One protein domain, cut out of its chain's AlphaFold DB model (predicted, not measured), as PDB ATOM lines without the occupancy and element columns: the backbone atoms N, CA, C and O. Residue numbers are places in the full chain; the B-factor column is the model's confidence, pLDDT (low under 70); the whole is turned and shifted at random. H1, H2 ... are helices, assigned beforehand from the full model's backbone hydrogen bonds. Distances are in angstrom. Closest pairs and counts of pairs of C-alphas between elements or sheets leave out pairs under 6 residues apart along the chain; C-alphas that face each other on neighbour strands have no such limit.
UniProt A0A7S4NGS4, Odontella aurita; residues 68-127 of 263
ATOM      1  N   PRO A  68       4.465   3.637  13.687       59.22
ATOM      2  CA  PRO A  68       5.080   4.491  14.693       59.22
ATOM      3  C   PRO A  68       6.093   3.691  15.522       59.22
ATOM      4  O   PRO A  68       5.849   2.527  15.855       59.22
ATOM      5  N   SER A  69       7.215   4.324  15.874       60.72
ATOM      6  CA  SER A  69       8.381   3.695  16.520       60.72
ATOM      7  C   SER A  69       8.019   2.801  17.714       60.72
ATOM      8  O   SER A  69       8.507   1.680  17.820       60.72
ATOM      9  N   HIS A  70       7.053   3.204  18.547       61.12
ATOM     10  CA  HIS A  70       6.579   2.408  19.689       61.12
ATOM     11  C   HIS A  70       5.948   1.050  19.317       61.12
ATOM     12  O   HIS A  70       5.959   0.129  20.132       61.12
ATOM     13  N   LYS A  71       5.365   0.902  18.118       63.78
ATOM     14  CA  LYS A  71       4.840  -0.383  17.625       63.78
ATOM     15  C   LYS A  71       5.959  -1.251  17.052       63.78
ATOM     16  O   LYS A  71       5.907  -2.461  17.231       63.78
ATOM     17  N   ILE A  72       6.969  -0.647  16.420       64.56
ATOM     18  CA  ILE A  72       8.172  -1.351  15.939       64.56
ATOM     19  C   ILE A  72       8.988  -1.879  17.126       64.56
ATOM     20  O   ILE A  72       9.415  -3.030  17.119       64.56
ATOM     21  N   ALA A  73       9.124  -1.083  18.189       61.47
ATOM     22  CA  ALA A  73       9.831  -1.456  19.413       61.47
ATOM     23  C   ALA A  73       9.231  -2.684  20.123       61.47
ATOM     24  O   ALA A  73       9.957  -3.418  20.787       61.47
ATOM     25  N   LYS A  74       7.920  -2.921  19.969       65.06
ATOM     26  CA  LYS A  74       7.215  -4.092  20.521       65.06
ATOM     27  C   LYS A  74       7.402  -5.370  19.695       65.06
ATOM     28  O   LYS A  74       6.976  -6.430  20.143       65.06
ATOM     29  N   LEU A  75       7.981  -5.283  18.495       66.38
ATOM     30  CA  LEU A  75       8.251  -6.459  17.673       66.38
ATOM     31  C   LEU A  75       9.425  -7.245  18.260       66.38
ATOM     32  O   LEU A  75      10.503  -6.685  18.491       66.38
ATOM     33  N   ASP A  76       9.207  -8.549  18.435       69.56
ATOM     34  CA  ASP A  76      10.242  -9.506  18.820       69.56
ATOM     35  C   ASP A  76      11.407  -9.517  17.811       69.56
ATOM     36  O   ASP A  76      11.250  -9.191  16.629       69.56
ATOM     37  N   SER A  77      12.591  -9.928  18.272       69.56
ATOM     38  CA  SER A  77      13.814 -10.009  17.467       69.56
ATOM     39  C   SER A  77      13.630 -10.863  16.206       69.56
ATOM     40  O   SER A  77      14.118 -10.503  15.130       69.56
ATOM     41  N   ASN A  78      12.878 -11.965  16.291       72.50
ATOM     42  CA  ASN A  78      12.636 -12.835  15.139       72.50
ATOM     43  C   ASN A  78      11.663 -12.213  14.134       72.50
ATOM     44  O   ASN A  78      11.894 -12.292  12.926       72.50
ATOM     45  N   GLU A  79      10.608 -11.567  14.627       75.44
ATOM     46  CA  GLU A  79       9.633 -10.835  13.814       75.44
ATOM     47  C   GLU A  79      10.336  -9.720  13.025       75.44
ATOM     48  O   GLU A  79      10.153  -9.563  11.818       75.44
ATOM     49  N   ARG A  80      11.240  -9.010  13.705       72.69
ATOM     50  CA  ARG A  80      12.051  -7.931  13.153       72.69
ATOM     51  C   ARG A  80      13.006  -8.425  12.061       72.69
ATOM     52  O   ARG A  80      13.030  -7.853  10.975       72.69
ATOM     53  N   LYS A  81      13.720  -9.535  12.288       76.50
ATOM     54  CA  LYS A  81      14.608 -10.159  11.282       76.50
ATOM     55  C   LYS A  81      13.854 -10.637  10.041       76.50
ATOM     56  O   LYS A  81      14.314 -10.414   8.923       76.50
ATOM     57  N   LYS A  82      12.691 -11.278  10.218       79.62
ATOM     58  CA  LYS A  82      11.819 -11.678   9.098       79.62
ATOM     59  C   LYS A  82      11.379 -10.460   8.291       79.62
ATOM     60  O   LYS A  82      11.345 -10.511   7.064       79.62
ATOM     61  N   ARG A  83      11.080  -9.360   8.983       75.06
ATOM     62  CA  ARG A  83      10.634  -8.112   8.369       75.06
ATOM     63  C   ARG A  83      11.726  -7.419   7.564       75.06
ATOM     64  O   ARG A  83      11.451  -7.024   6.438       75.06
ATOM     65  N   VAL A  84      12.943  -7.339   8.101       76.69
ATOM     66  CA  VAL A  84      14.124  -6.819   7.388       76.69
ATOM     67  C   VAL A  84      14.329  -7.584   6.080       76.69
ATOM     68  O   VAL A  84      14.334  -6.965   5.023       76.69
ATOM     69  N   ARG A  85      14.342  -8.926   6.125       80.38
ATOM     70  CA  ARG A  85      14.493  -9.760   4.916       80.38
ATOM     71  C   ARG A  85      13.397  -9.515   3.881       80.38
ATOM     72  O   ARG A  85      13.682  -9.442   2.693       80.38
ATOM     73  N   LEU A  86      12.142  -9.398   4.316       81.44
ATOM     74  CA  LEU A  86      11.024  -9.139   3.406       81.44
ATOM     75  C   LEU A  86      11.155  -7.768   2.725       81.44
ATOM     76  O   LEU A  86      10.915  -7.663   1.526       81.44
ATOM     77  N   LEU A  87      11.543  -6.737   3.476       76.19
ATOM     78  CA  LEU A  87      11.735  -5.383   2.954       76.19
ATOM     79  C   LEU A  87      12.930  -5.308   1.992       76.19
ATOM     80  O   LEU A  87      12.830  -4.660   0.953       76.19
ATOM     81  N   GLU A  88      14.018  -6.022   2.289       79.62
ATOM     82  CA  GLU A  88      15.171  -6.176   1.391       79.62
ATOM     83  C   GLU A  88      14.777  -6.885   0.085       79.62
ATOM     84  O   GLU A  88      15.119  -6.415  -0.998       79.62
ATOM     85  N   MET A  89      13.989  -7.966   0.165       79.62
ATOM     86  CA  MET A  89      13.461  -8.670  -1.014       79.62
ATOM     87  C   MET A  89      12.533  -7.797  -1.868       79.62
ATOM     88  O   MET A  89      12.470  -7.967  -3.083       79.62
ATOM     89  N   GLN A  90      11.808  -6.870  -1.241       76.75
ATOM     90  CA  GLN A  90      10.922  -5.921  -1.918       76.75
ATOM     91  C   GLN A  90      11.650  -4.667  -2.425       76.75
ATOM     92  O   GLN A  90      10.992  -3.755  -2.924       76.75
ATOM     93  N   ALA A  91      12.985  -4.612  -2.307       74.94
ATOM     94  CA  ALA A  91      13.806  -3.449  -2.647       74.94
ATOM     95  C   ALA A  91      13.296  -2.146  -1.996       74.94
ATOM     96  O   ALA A  91      13.336  -1.071  -2.600       74.94
ATOM     97  N   ALA A  92      12.787  -2.243  -0.761       70.06
ATOM     98  CA  ALA A  92      12.368  -1.082   0.011       70.06
ATOM     99  C   ALA A  92      13.567  -0.155   0.284       70.06
ATOM    100  O   ALA A  92      14.712  -0.603   0.368       70.06
ATOM    101  N   GLY A  93      13.306   1.146   0.435       70.81
ATOM    102  CA  GLY A  93      14.356   2.133   0.694       70.81
ATOM    103  C   GLY A  93      15.193   1.783   1.929       70.81
ATOM    104  O   GLY A  93      14.664   1.292   2.929       70.81
ATOM    105  N   GLN A  94      16.498   2.068   1.876       62.56
ATOM    106  CA  GLN A  94      17.441   1.789   2.971       62.56
ATOM    107  C   GLN A  94      17.001   2.414   4.305       62.56
ATOM    108  O   GLN A  94      17.192   1.810   5.357       62.56
ATOM    109  N   GLU A  95      16.341   3.576   4.264       63.66
ATOM    110  CA  GLU A  95      15.728   4.221   5.433       63.66
ATOM    111  C   GLU A  95      14.661   3.325   6.092       63.66
ATOM    112  O   GLU A  95      14.667   3.128   7.305       63.66
ATOM    113  N   THR A  96      13.769   2.725   5.298       66.44
ATOM    114  CA  THR A  96      12.696   1.847   5.785       66.44
ATOM    115  C   THR A  96      13.259   0.568   6.394       66.44
ATOM    116  O   THR A  96      12.786   0.136   7.443       66.44
ATOM    117  N   VAL A  97      14.288  -0.019   5.775       68.75
ATOM    118  CA  VAL A  97      14.972  -1.216   6.291       68.75
ATOM    119  C   VAL A  97      15.688  -0.901   7.610       68.75
ATOM    120  O   VAL A  97      15.561  -1.662   8.573       68.75
ATOM    121  N   SER A  98      16.357   0.255   7.695       67.06
ATOM    122  CA  SER A  98      17.116   0.676   8.878       67.06
ATOM    123  C   SER A  98      16.249   0.804  10.139       67.06
ATOM    124  O   SER A  98      16.684   0.425  11.226       67.06
ATOM    125  N   ARG A  99      14.973   1.195  10.008       66.00
ATOM    126  CA  ARG A  99      14.025   1.257  11.143       66.00
ATOM    127  C   ARG A  99      13.760  -0.096  11.810       66.00
ATOM    128  O   ARG A  99      13.362  -0.134  12.973       66.00
ATOM    129  N   TYR A 100      13.953  -1.201  11.088       67.50
ATOM    130  CA  TYR A 100      13.833  -2.559  11.624       67.50
ATOM    131  C   TYR A 100      15.200  -3.190  11.904       67.50
ATOM    132  O   TYR A 100      15.260  -4.249  12.519       67.50
ATOM    133  N   THR A 101      16.318  -2.582  11.515       63.16
ATOM    134  CA  THR A 101      17.622  -3.056  11.990       63.16
ATOM    135  C   THR A 101      17.800  -2.656  13.451       63.16
ATOM    136  O   THR A 101      17.516  -1.526  13.834       63.16
ATOM    137  N   HIS A 102      18.216  -3.602  14.296       57.59
ATOM    138  CA  HIS A 102      18.595  -3.296  15.673       57.59
ATOM    139  C   HIS A 102      19.857  -2.435  15.618       57.59
ATOM    140  O   HIS A 102      20.947  -2.953  15.401       57.59
ATOM    141  N   CYS A 103      19.703  -1.119  15.711       54.19
ATOM    142  CA  CYS A 103      20.839  -0.238  15.881       54.19
ATOM    143  C   CYS A 103      21.073  -0.095  17.382       54.19
ATOM    144  O   CYS A 103      20.285   0.555  18.060       54.19
ATOM    145  N   ASP A 104      22.153  -0.683  17.897       56.75
ATOM    146  CA  ASP A 104      22.567  -0.498  19.300       56.75
ATOM    147  C   ASP A 104      22.915   0.966  19.620       56.75
ATOM    148  O   ASP A 104      23.073   1.331  20.779       56.75
ATOM    149  N   ARG A 105      23.026   1.809  18.585       55.50
ATOM    150  CA  ARG A 105      23.404   3.217  18.680       55.50
ATOM    151  C   ARG A 105      22.219   4.179  18.758       55.50
ATOM    152  O   ARG A 105      22.409   5.301  19.202       55.50
ATOM    153  N   PHE A 106      21.014   3.769  18.347       61.28
ATOM    154  CA  PHE A 106      19.852   4.661  18.335       61.28
ATOM    155  C   PHE A 106      18.668   4.075  19.115       61.28
ATOM    156  O   PHE A 106      18.257   2.938  18.861       61.28
ATOM    157  N   PRO A 107      18.070   4.856  20.031       63.88
ATOM    158  CA  PRO A 107      16.806   4.546  20.683       63.88
ATOM    159  C   PRO A 107      15.734   4.012  19.730       63.88
ATOM    160  O   PRO A 107      15.231   4.715  18.861       63.88
ATOM    161  N   VAL A 108      15.284   2.776  19.951       67.31
ATOM    162  CA  VAL A 108      14.139   2.212  19.204       67.31
ATOM    163  C   VAL A 108      12.804   2.835  19.667       67.31
ATOM    164  O   VAL A 108      11.780   2.729  18.992       67.31
ATOM    165  N   ARG A 109      12.794   3.495  20.834       73.12
ATOM    166  CA  ARG A 109      11.622   4.141  21.441       73.12
ATOM    167  C   ARG A 109      11.935   5.586  21.823       73.12
ATOM    168  O   ARG A 109      13.058   5.880  22.210       73.12
ATOM    169  N   GLN A 110      10.914   6.440  21.816       79.56
ATOM    170  CA  GLN A 110      10.998   7.770  22.416       79.56
ATOM    171  C   GLN A 110      11.171   7.627  23.931       79.56
ATOM    172  O   GLN A 110      10.309   7.027  24.582       79.56
ATOM    173  N   TYR A 111      12.234   8.190  24.496       79.94
ATOM    174  CA  TYR A 111      12.292   8.449  25.936       79.94
ATOM    175  C   TYR A 111      12.081   9.936  26.254       79.94
ATOM    176  O   TYR A 111      11.926  10.784  25.367       79.94
ATOM    177  N   TYR A 112      12.042  10.209  27.551       84.44
ATOM    178  CA  TYR A 112      11.704  11.490  28.127       84.44
ATOM    179  C   TYR A 112      12.703  11.802  29.232       84.44
ATOM    180  O   TYR A 112      13.062  10.905  29.998       84.44
ATOM    181  N   HIS A 113      13.076  13.072  29.334       83.69
ATOM    182  CA  HIS A 113      13.894  13.604  30.420       83.69
ATOM    183  C   HIS A 113      13.241  13.296  31.772       83.69
ATOM    184  O   HIS A 113      12.038  13.533  31.956       83.69
ATOM    185  N   SER A 114      14.007  12.780  32.738       81.00
ATOM    186  CA  SER A 114      13.441  12.314  34.010       81.00
ATOM    187  C   SER A 114      12.836  13.466  34.820       81.00
ATOM    188  O   SER A 114      11.767  13.302  35.421       81.00
ATOM    189  N   ARG A 115      13.461  14.647  34.764       77.69
ATOM    190  CA  ARG A 115      13.051  15.845  35.502       77.69
ATOM    191  C   ARG A 115      11.947  16.639  34.804       77.69
ATOM    192  O   ARG A 115      10.933  16.944  35.425       77.69
ATOM    193  N   THR A 116      12.106  16.951  33.517       82.44
ATOM    194  CA  THR A 116      11.167  17.829  32.782       82.44
ATOM    195  C   THR A 116       9.990  17.081  32.162       82.44
ATOM    196  O   THR A 116       8.994  17.704  31.799       82.44
ATOM    197  N   LYS A 117      10.087  15.747  32.041       83.31
ATOM    198  CA  LYS A 117       9.115  14.883  31.347       83.31
ATOM    199  C   LYS A 117       8.920  15.232  29.864       83.31
ATOM    200  O   LYS A 117       7.951  14.781  29.256       83.31
ATOM    201  N   LEU A 118       9.825  16.012  29.274       83.88
ATOM    202  CA  LEU A 118       9.806  16.369  27.856       83.88
ATOM    203  C   LEU A 118      10.465  15.269  27.009       83.88
ATOM    204  O   LEU A 118      11.356  14.585  27.513       83.88
ATOM    205  N   PRO A 119      10.031  15.064  25.750       82.88
ATOM    206  CA  PRO A 119      10.662  14.094  24.860       82.88
ATOM    207  C   PRO A 119      12.103  14.519  24.562       82.88
ATOM    208  O   PRO A 119      12.330  15.674  24.212       82.88
ATOM    209  N   MET A 120      13.053  13.592  24.688       80.12
ATOM    210  CA  MET A 120      14.455  13.857  24.339       80.12
ATOM    211  C   MET A 120      14.651  13.834  22.817       80.12
ATOM    212  O   MET A 120      14.025  13.027  22.115       80.12
ATOM    213  N   LEU A 121      15.513  14.715  22.317       78.75
ATOM    214  CA  LEU A 121      15.877  14.812  20.899       78.75
ATOM    215  C   LEU A 121      16.972  13.796  20.520       78.75
ATOM    216  O   LEU A 121      17.690  13.299  21.380       78.75
ATOM    217  N   ASP A 122      17.119  13.495  19.224       69.88
ATOM    218  CA  ASP A 122      18.000  12.434  18.685       69.88
ATOM    219  C   ASP A 122      19.495  12.558  19.043       69.88
ATOM    220  O   ASP A 122      20.235  11.586  18.920       69.88
ATOM    221  N   ASN A 123      19.945  13.722  19.503       70.69
ATOM    222  CA  ASN A 123      21.314  13.990  19.948       70.69
ATOM    223  C   ASN A 123      21.447  14.165  21.473       70.69
ATOM    224  O   ASN A 123      22.561  14.163  21.978       70.69
ATOM    225  N   GLU A 124      20.339  14.296  22.204       71.50
ATOM    226  CA  GLU A 124      20.339  14.466  23.667       71.50
ATOM    227  C   GLU A 124      20.539  13.135  24.405       71.50
ATOM    228  O   GLU A 124      20.742  13.112  25.609       71.50
ATOM    229  N   TRP A 125      20.475  12.008  23.693       70.44
ATOM    230  CA  TRP A 125      20.670  10.667  24.254       70.44
ATOM    231  C   TRP A 125      22.101  10.366  24.684       70.44
ATOM    232  O   TRP A 125      22.310   9.476  25.504       70.44
ATOM    233  N   GLU A 126      23.074  11.028  24.060       70.19
ATOM    234  CA  GLU A 126      24.499  10.785  24.300       70.19
ATOM    235  C   GLU A 126      25.026  11.601  25.491       70.19
ATOM    236  O   GLU A 126      26.051  11.244  26.067       70.19
ATOM    237  N   GLU A 127      24.313  12.662  25.876       66.88
ATOM    238  CA  GLU A 127      24.664  13.539  26.992       66.88
ATOM    239  C   GLU A 127      23.704  13.294  28.160       66.88
ATOM    240  O   GLU A 127      22.531  13.669  28.116       66.88
TER     241      GLU A 127
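This is residues 68 to 127 of the 263 residues of a protein of Odontella aurita (UniProt A0A7S4NGS4). There is little regular structure here: three helices, the long H2 between the short H1 and H3, sit towards one end of a rod, and a long tail with no named element runs to the other end and folds back near Arg 115. The printed part has 60 residues, with 23 in the named helices H1, H2 and H3, in that order, and no named strand; the class is all helix. It is loose, with a radius of gyration of the C-alphas of 13.7 A and spans of 43 by 20 by 18 A.

Start at H1, residues 69 to 73, which is only just apart from H2, residues 77 to 89, at 8.1 A. With residues 84 to 88 alone, H2 touches H3, residues 94 to 98; their closest C-alphas, of Val 84 and Val 97, are 5.8 A apart. H1 and H3 are apart. In H1, H2 and H3 every O i to N i+4 pair is within hydrogen-bond range.

Find C-alpha 69 at (8.381, 3.695, 16.520), where H1 begins. H2 runs 18.5 A from C-alpha 77 at (13.814, -10.009, 17.467), and H3 ends at C-alpha 98, (17.116, 0.676, 8.878).

The C-alphas of Met 89 and Arg 115, the two farthest apart, are 44.0 A apart. Both links are tight, and the printed part has no cut. Model confidence is under 70 for 27 residues, among them 68 to 77 and 94 to 108.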